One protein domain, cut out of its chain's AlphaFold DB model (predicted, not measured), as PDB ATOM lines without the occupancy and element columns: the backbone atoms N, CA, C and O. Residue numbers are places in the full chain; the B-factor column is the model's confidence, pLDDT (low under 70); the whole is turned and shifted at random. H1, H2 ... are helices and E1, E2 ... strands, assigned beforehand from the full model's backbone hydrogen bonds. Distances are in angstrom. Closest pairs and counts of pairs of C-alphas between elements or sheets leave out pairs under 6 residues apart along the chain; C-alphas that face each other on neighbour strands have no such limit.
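AT A GLANCE: This is residues 146 to 202 of the 327 residues of an uncharacterized protein of Candidatus Pacearchaeota archaeon (UniProt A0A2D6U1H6). A small two-strand hairpin, E1 and E2, extends from one end of a helical hairpin, H1 and H2. The 57 printed residues hold H1, H2, E1 and E2 in that order, mostly helix, with an antiparallel sheet E1 - E2. The elongated whole, 39 by 21 by 17 A, is only just loose, close to compact, with a radius of gyration of the C-alphas of 12.7 A.

IN THESE COORDINATES: Find C-alpha 183 at (-56.983, 1.699, 126.232), where E1, residues 183 to 185, begins; E2 is residues 195 to 197. H2, residues 166 to 179, spans 19.7 A. H1, residues 147 to 159, runs 18.1 A from C-alpha 147 at (-52.858, -8.875, 115.365).

HOW THE PARTS SIT: Between E1 and E2, look for N 184 and O 196, 2.9 A apart, within hydrogen-bond range. The closest C-alphas of H2 and E2, Asp 177 and Tyr 197, are 6.7 A apart. H1 touches H2 with residues 153 to 157 alone, closest at the C-alphas of Val 157 and Tyr 169, 6.0 A, opposite ways at a steep tilt of 39 degrees. H1 is apart from both strands. Every O i to N i+4 pair is within hydrogen-bond range in H1, and 9 of 10 in H2.

THE WHOLE: The farthest C-alphas, Asp 161 and Arg 189, are 39.9 A apart. The printed part has no cut and no long link. Residues 186 to 195 have pLDDT under 70.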
ATOM      1  N   LYS A 146     -55.304  -5.495 117.333       84.56
ATOM      2  CA  LYS A 146     -54.457  -5.487 116.131       84.56
ATOM      3  C   LYS A 146     -53.458  -6.641 116.170       84.56
ATOM      4  O   LYS A 146     -52.503  -6.618 116.948       84.56
ATOM      5  N   LEU A 147     -53.657  -7.647 115.317       88.88
ATOM      6  CA  LEU A 147     -52.858  -8.875 115.365       88.88
ATOM      7  C   LEU A 147     -51.404  -8.656 114.941       88.88
ATOM      8  O   LEU A 147     -50.541  -9.419 115.359       88.88
ATOM      9  N   ASP A 148     -51.104  -7.618 114.161       90.62
ATOM     10  CA  ASP A 148     -49.727  -7.287 113.790       90.62
ATOM     11  C   ASP A 148     -48.887  -6.867 115.009       90.62
ATOM     12  O   ASP A 148     -47.715  -7.226 115.097       90.62
ATOM     13  N   ILE A 149     -49.480  -6.148 115.971       93.38
ATOM     14  CA  ILE A 149     -48.805  -5.762 117.217       93.38
ATOM     15  C   ILE A 149     -48.597  -6.992 118.100       93.38
ATOM     16  O   ILE A 149     -47.494  -7.205 118.599       93.38
ATOM     17  N   VAL A 150     -49.619  -7.840 118.235       93.19
ATOM     18  CA  VAL A 150     -49.520  -9.089 119.005       93.19
ATOM     19  C   VAL A 150     -48.445 -10.017 118.431       93.19
ATOM     20  O   VAL A 150     -47.624 -10.537 119.183       93.19
ATOM     21  N   ARG A 151     -48.390 -10.184 117.103       93.25
ATOM     22  CA  ARG A 151     -47.344 -10.970 116.424       93.25
ATOM     23  C   ARG A 151     -45.951 -10.405 116.704       93.25
ATOM     24  O   ARG A 151     -45.060 -11.163 117.059       93.25
ATOM     25  N   LYS A 152     -45.775  -9.078 116.649       95.69
ATOM     26  CA  LYS A 152     -44.499  -8.427 117.007       95.69
ATOM     27  C   LYS A 152     -44.095  -8.699 118.458       95.69
ATOM     28  O   LYS A 152     -42.917  -8.941 118.705       95.69
ATOM     29  N   TYR A 153     -45.039  -8.658 119.398       96.06
ATOM     30  CA  TYR A 153     -44.787  -9.012 120.798       96.06
ATOM     31  C   TYR A 153     -44.296 -10.462 120.913       96.06
ATOM     32  O   TYR A 153     -43.210 -10.703 121.435       96.06
ATOM     33  N   VAL A 154     -45.043 -11.411 120.337       95.44
ATOM     34  CA  VAL A 154     -44.690 -12.840 120.297       95.44
ATOM     35  C   VAL A 154     -43.304 -13.062 119.680       95.44
ATOM     36  O   VAL A 154     -42.493 -13.798 120.240       95.44
ATOM     37  N   ASP A 155     -43.002 -12.401 118.564       95.94
ATOM     38  CA  ASP A 155     -41.720 -12.514 117.869       95.94
ATOM     39  C   ASP A 155     -40.547 -11.999 118.707       95.94
ATOM     40  O   ASP A 155     -39.483 -12.615 118.713       95.94
ATOM     41  N   ILE A 156     -40.722 -10.873 119.408       97.31
ATOM     42  CA  ILE A 156     -39.682 -10.307 120.279       97.31
ATOM     43  C   ILE A 156     -39.430 -11.234 121.464       97.31
ATOM     44  O   ILE A 156     -38.275 -11.548 121.748       97.31
ATOM     45  N   VAL A 157     -40.490 -11.740 122.098       94.38
ATOM     46  CA  VAL A 157     -40.359 -12.725 123.177       94.38
ATOM     47  C   VAL A 157     -39.632 -13.971 122.661       94.38
ATOM     48  O   VAL A 157     -38.635 -14.375 123.248       94.38
ATOM     49  N   ASN A 158     -40.030 -14.537 121.518       94.44
ATOM     50  CA  ASN A 158     -39.392 -15.729 120.941       94.44
ATOM     51  C   ASN A 158     -37.906 -15.543 120.581       94.44
ATOM     52  O   ASN A 158     -37.159 -16.523 120.603       94.44
ATOM     53  N   LYS A 159     -37.490 -14.321 120.232       96.44
ATOM     54  CA  LYS A 159     -36.102 -13.978 119.874       96.44
ATOM     55  C   LYS A 159     -35.228 -13.596 121.068       96.44
ATOM     56  O   LYS A 159     -34.015 -13.526 120.904       96.44
ATOM     57  N   SER A 160     -35.820 -13.318 122.226       94.88
ATOM     58  CA  SER A 160     -35.071 -13.035 123.451       94.88
ATOM     59  C   SER A 160     -34.434 -14.303 124.030       94.88
ATOM     60  O   SER A 160     -34.958 -15.404 123.840       94.88
ATOM     61  N   ASP A 161     -33.335 -14.146 124.766       91.75
ATOM     62  CA  ASP A 161     -32.623 -15.270 125.390       91.75
ATOM     63  C   ASP A 161     -33.514 -16.007 126.407       91.75
ATOM     64  O   ASP A 161     -33.611 -17.235 126.387       91.75
ATOM     65  N   ASP A 162     -34.246 -15.241 127.222       80.00
ATOM     66  CA  ASP A 162     -35.111 -15.745 128.295       80.00
ATOM     67  C   ASP A 162     -36.508 -16.180 127.815       80.00
ATOM     68  O   ASP A 162     -37.287 -16.761 128.573       80.00
ATOM     69  N   LYS A 163     -36.851 -15.933 126.545       89.38
ATOM     70  CA  LYS A 163     -38.096 -16.382 125.900       89.38
ATOM     71  C   LYS A 163     -39.335 -16.166 126.781       89.38
ATOM     72  O   LYS A 163     -39.595 -15.070 127.268       89.38
ATOM     73  N   TRP A 164     -40.113 -17.220 127.005       81.31
ATOM     74  CA  TRP A 164     -41.366 -17.189 127.755       81.31
ATOM     75  C   TRP A 164     -41.177 -17.352 129.272       81.31
ATOM     76  O   TRP A 164     -42.108 -17.772 129.956       81.31
ATOM     77  N   ILE A 165     -40.008 -17.008 129.822       78.25
ATOM     78  CA  ILE A 165     -39.849 -16.860 131.272       78.25
ATOM     79  C   ILE A 165     -40.702 -15.661 131.745       78.25
ATOM     80  O   ILE A 165     -40.613 -14.592 131.133       78.25
ATOM     81  N   PRO A 166     -41.501 -15.792 132.829       75.25
ATOM     82  CA  PRO A 166     -42.384 -14.734 133.329       75.25
ATOM     83  C   PRO A 166     -41.743 -13.363 133.486       75.25
ATOM     84  O   PRO A 166     -42.271 -12.381 132.974       75.25
ATOM     85  N   SER A 167     -40.576 -13.292 134.122       72.31
ATOM     86  CA  SER A 167     -39.858 -12.028 134.310       72.31
ATOM     87  C   SER A 167     -39.508 -11.329 132.992       72.31
ATOM     88  O   SER A 167     -39.468 -10.103 132.951       72.31
ATOM     89  N   ASN A 168     -39.290 -12.086 131.913       79.88
ATOM     90  CA  ASN A 168     -38.938 -11.549 130.604       79.88
ATOM     91  C   ASN A 168     -40.168 -11.128 129.790       79.88
ATOM     92  O   ASN A 168     -40.255  -9.974 129.372       79.88
ATOM     93  N   TYR A 169     -41.147 -12.016 129.582       79.94
ATOM     94  CA  TYR A 169     -42.303 -11.659 128.750       79.94
ATOM     95  C   TYR A 169     -43.194 -10.599 129.412       79.94
ATOM     96  O   TYR A 169     -43.811  -9.814 128.697       79.94
ATOM     97  N   ILE A 170     -43.259 -10.540 130.753       79.81
ATOM     98  CA  ILE A 170     -43.987  -9.478 131.470       79.81
ATOM     99  C   ILE A 170     -43.309  -8.137 131.214       79.81
ATOM    100  O   ILE A 170     -43.972  -7.202 130.782       79.81
ATOM    101  N   LYS A 171     -41.982  -8.070 131.364       80.69
ATOM    102  CA  LYS A 171     -41.216  -6.858 131.069       80.69
ATOM    103  C   LYS A 171     -41.421  -6.389 129.622       80.69
ATOM    104  O   LYS A 171     -41.684  -5.216 129.390       80.69
ATOM    105  N   ILE A 172     -41.340  -7.295 128.646       89.44
ATOM    106  CA  ILE A 172     -41.574  -6.958 127.229       89.44
ATOM    107  C   ILE A 172     -43.026  -6.500 127.014       89.44
ATOM    108  O   ILE A 172     -43.283  -5.592 126.227       89.44
ATOM    109  N   MET A 173     -43.993  -7.109 127.700       86.94
ATOM    110  CA  MET A 173     -45.394  -6.696 127.632       86.94
ATOM    111  C   MET A 173     -45.599  -5.292 128.209       86.94
ATOM    112  O   MET A 173     -46.325  -4.517 127.592       86.94
ATOM    113  N   ASP A 174     -44.923  -4.938 129.304       83.75
ATOM    114  CA  ASP A 174     -44.944  -3.585 129.872       83.75
ATOM    115  C   ASP A 174     -44.368  -2.559 128.879       83.75
ATOM    116  O   ASP A 174     -44.974  -1.518 128.632       83.75
ATOM    117  N   GLU A 175     -43.259  -2.891 128.204       94.62
ATOM    118  CA  GLU A 175     -42.688  -2.056 127.134       94.62
ATOM    119  C   GLU A 175     -43.674  -1.852 125.963       94.62
ATOM    120  O   GLU A 175     -43.739  -0.773 125.363       94.62
ATOM    121  N   PHE A 176     -44.465  -2.874 125.624       94.94
ATOM    122  CA  PHE A 176     -45.523  -2.769 124.615       94.94
ATOM    123  C   PHE A 176     -46.716  -1.949 125.100       94.94
ATOM    124  O   PHE A 176     -47.249  -1.154 124.327       94.94
ATOM    125  N   ASP A 177     -47.128  -2.117 126.351       89.75
ATOM    126  CA  ASP A 177     -48.183  -1.335 126.986       89.75
ATOM    127  C   ASP A 177     -47.814   0.164 127.003       89.75
ATOM    128  O   ASP A 177     -48.662   1.008 126.707       89.75
ATOM    129  N   ASP A 178     -46.547   0.513 127.237       92.94
ATOM    130  CA  ASP A 178     -46.057   1.895 127.148       92.94
ATOM    131  C   ASP A 178     -45.986   2.412 125.704       92.94
ATOM    132  O   ASP A 178     -46.348   3.557 125.420       92.94
ATOM    133  N   LYS A 179     -45.562   1.565 124.759       96.56
ATOM    134  CA  LYS A 179     -45.478   1.909 123.330       96.56
ATOM    135  C   LYS A 179     -46.848   2.037 122.659       96.56
ATOM    136  O   LYS A 179     -47.006   2.806 121.708       96.56
ATOM    137  N   TYR A 180     -47.834   1.282 123.134       93.12
ATOM    138  CA  TYR A 180     -49.195   1.225 122.610       93.12
ATOM    139  C   TYR A 180     -50.218   1.518 123.723       93.12
ATOM    140  O   TYR A 180     -51.067   0.676 124.017       93.12
ATOM    141  N   PRO A 181     -50.218   2.735 124.300       91.06
ATOM    142  CA  PRO A 181     -50.929   3.044 125.543       91.06
ATOM    143  C   PRO A 181     -52.446   3.201 125.382       91.06
ATOM    144  O   PRO A 181     -53.147   3.539 126.335       91.06
ATOM    145  N   LYS A 182     -52.971   3.015 124.165       89.94
ATOM    146  CA  LYS A 182     -54.391   3.196 123.878       89.94
ATOM    147  C   LYS A 182     -55.194   2.114 124.596       89.94
ATOM    148  O   LYS A 182     -55.064   0.928 124.298       89.94
ATOM    149  N   MET A 183     -56.053   2.552 125.507       86.31
ATOM    150  CA  MET A 183     -56.983   1.699 126.232       86.31
ATOM    151  C   MET A 183     -58.353   1.725 125.559       86.31
ATOM    152  O   MET A 183     -58.776   2.754 125.033       86.31
ATOM    153  N   THR A 184     -59.077   0.616 125.624       77.69
ATOM    154  CA  THR A 184     -60.475   0.543 125.196       77.69
ATOM    155  C   THR A 184     -61.327  -0.126 126.265       77.69
ATOM    156  O   THR A 184     -60.817  -0.832 127.139       77.69
ATOM    157  N   LYS A 185     -62.629   0.163 126.235       72.69
ATOM    158  CA  LYS A 185     -63.582  -0.294 127.243       72.69
ATOM    159  C   LYS A 185     -64.184  -1.635 126.841       72.69
ATOM    160  O   LYS A 185     -64.618  -1.800 125.703       72.69
ATOM    161  N   TYR A 186     -64.284  -2.576 127.780       62.78
ATOM    162  CA  TYR A 186     -65.016  -3.821 127.522       62.78
ATOM    163  C   TYR A 186     -66.514  -3.515 127.406       62.78
ATOM    164  O   TYR A 186     -67.122  -3.011 128.349       62.78
ATOM    165  N   LEU A 187     -67.116  -3.804 126.249       56.06
ATOM    166  CA  LEU A 187     -68.549  -3.581 126.000       56.06
ATOM    167  C   LEU A 187     -69.434  -4.769 126.441       56.06
ATOM    168  O   LEU A 187     -70.652  -4.718 126.287       56.06
ATOM    169  N   GLY A 188     -68.846  -5.842 126.988       53.09
ATOM    170  CA  GLY A 188     -69.562  -7.015 127.506       53.09
ATOM    171  C   GLY A 188     -69.910  -6.926 128.998       53.09
ATOM    172  O   GLY A 188     -69.357  -6.101 129.721       53.09
ATOM    173  N   ARG A 189     -70.851  -7.781 129.441       43.75
ATOM    174  CA  ARG A 189     -71.471  -7.781 130.784       43.75
ATOM    175  C   ARG A 189     -70.442  -7.620 131.918       43.75
ATOM    176  O   ARG A 189     -69.377  -8.228 131.880       43.75
ATOM    177  N   ALA A 190     -70.827  -6.771 132.875       42.50
ATOM    178  CA  ALA A 190     -70.079  -6.238 134.012       42.50
ATOM    179  C   ALA A 190     -69.211  -7.261 134.774       42.50
ATOM    180  O   ALA A 190     -69.528  -8.444 134.779       42.50
ATOM    181  N   GLU A 191     -68.176  -6.751 135.465       40.31
ATOM    182  CA  GLU A 191     -67.256  -7.433 136.414       40.31
ATOM    183  C   GLU A 191     -65.825  -7.764 135.928       40.31
ATOM    184  O   GLU A 191     -65.136  -8.590 136.526       40.31
ATOM    185  N   LYS A 192     -65.301  -7.093 134.896       49.12
ATOM    186  CA  LYS A 192     -63.850  -7.090 134.593       49.12
ATOM    187  C   LYS A 192     -63.319  -5.656 134.573       49.12
ATOM    188  O   LYS A 192     -64.135  -4.759 134.340       49.12
ATOM    189  N   PRO A 193     -62.013  -5.415 134.841       51.91
ATOM    190  CA  PRO A 193     -61.459  -4.065 134.831       51.91
ATOM    191  C   PRO A 193     -61.913  -3.347 133.555       51.91
ATOM    192  O   PRO A 193     -61.834  -3.931 132.469       51.91
ATOM    193  N   PRO A 194     -62.474  -2.133 133.681       60.66
ATOM    194  CA  PRO A 194     -63.267  -1.531 132.616       60.66
ATOM    195  C   PRO A 194     -62.441  -1.239 131.367       60.66
ATOM    196  O   PRO A 194     -63.028  -1.088 130.301       60.66
ATOM    197  N   TYR A 195     -61.112  -1.204 131.486       69.00
ATOM    198  CA  TYR A 195     -60.185  -0.843 130.429       69.00
ATOM    199  C   TYR A 195     -59.086  -1.888 130.262       69.00
ATOM    200  O   TYR A 195     -58.533  -2.392 131.237       69.00
ATOM    201  N   PHE A 196     -58.731  -2.159 129.013       76.25
ATOM    202  CA  PHE A 196     -57.574  -2.964 128.636       76.25
ATOM    203  C   PHE A 196     -56.865  -2.307 127.454       76.25
ATOM    204  O   PHE A 196     -57.464  -1.522 126.712       76.25
ATOM    205  N   TYR A 197     -55.588  -2.635 127.276       84.62
ATOM    206  CA  TYR A 197     -54.796  -2.139 126.160       84.62
ATOM    207  C   TYR A 197     -55.327  -2.710 124.844       84.62
ATOM    208  O   TYR A 197     -55.381  -3.926 124.654       84.62
ATOM    209  N   GLU A 198     -55.718  -1.825 123.926       86.69
ATOM    210  CA  GLU A 198     -56.370  -2.179 122.661       86.69
ATOM    211  C   GLU A 198     -55.509  -3.129 121.824       86.69
ATOM    212  O   GLU A 198     -56.029  -4.027 121.167       86.69
ATOM    213  N   TRP A 199     -54.181  -2.983 121.884       89.62
ATOM    214  CA  TRP A 199     -53.265  -3.804 121.094       89.62
ATOM    215  C   TRP A 199     -53.329  -5.294 121.448       89.62
ATOM    216  O   TRP A 199     -53.141  -6.123 120.562       89.62
ATOM    217  N   ARG A 200     -53.636  -5.637 122.706       85.75
ATOM    218  CA  ARG A 200     -53.763  -7.021 123.194       85.75
ATOM    219  C   ARG A 200     -55.206  -7.439 123.459       85.75
ATOM    220  O   ARG A 200     -55.445  -8.445 124.126       85.75
ATOM    221  N   GLN A 201     -56.182  -6.702 122.927       83.00
ATOM    222  CA  GLN A 201     -57.578  -7.126 122.983       83.00
ATOM    223  C   GLN A 201     -57.743  -8.507 122.336       83.00
ATOM    224  O   GLN A 201     -57.240  -8.751 121.244       83.00
ATOM    225  N   ASP A 202     -58.441  -9.412 123.027       77.69
ATOM    226  CA  ASP A 202     -58.627 -10.829 122.672       77.69
ATOM    227  C   ASP A 202     -57.356 -11.681 122.550       77.69
ATOM    228  O   ASP A 202     -57.471 -12.885 122.300       77.69
TER     229      ASP A 202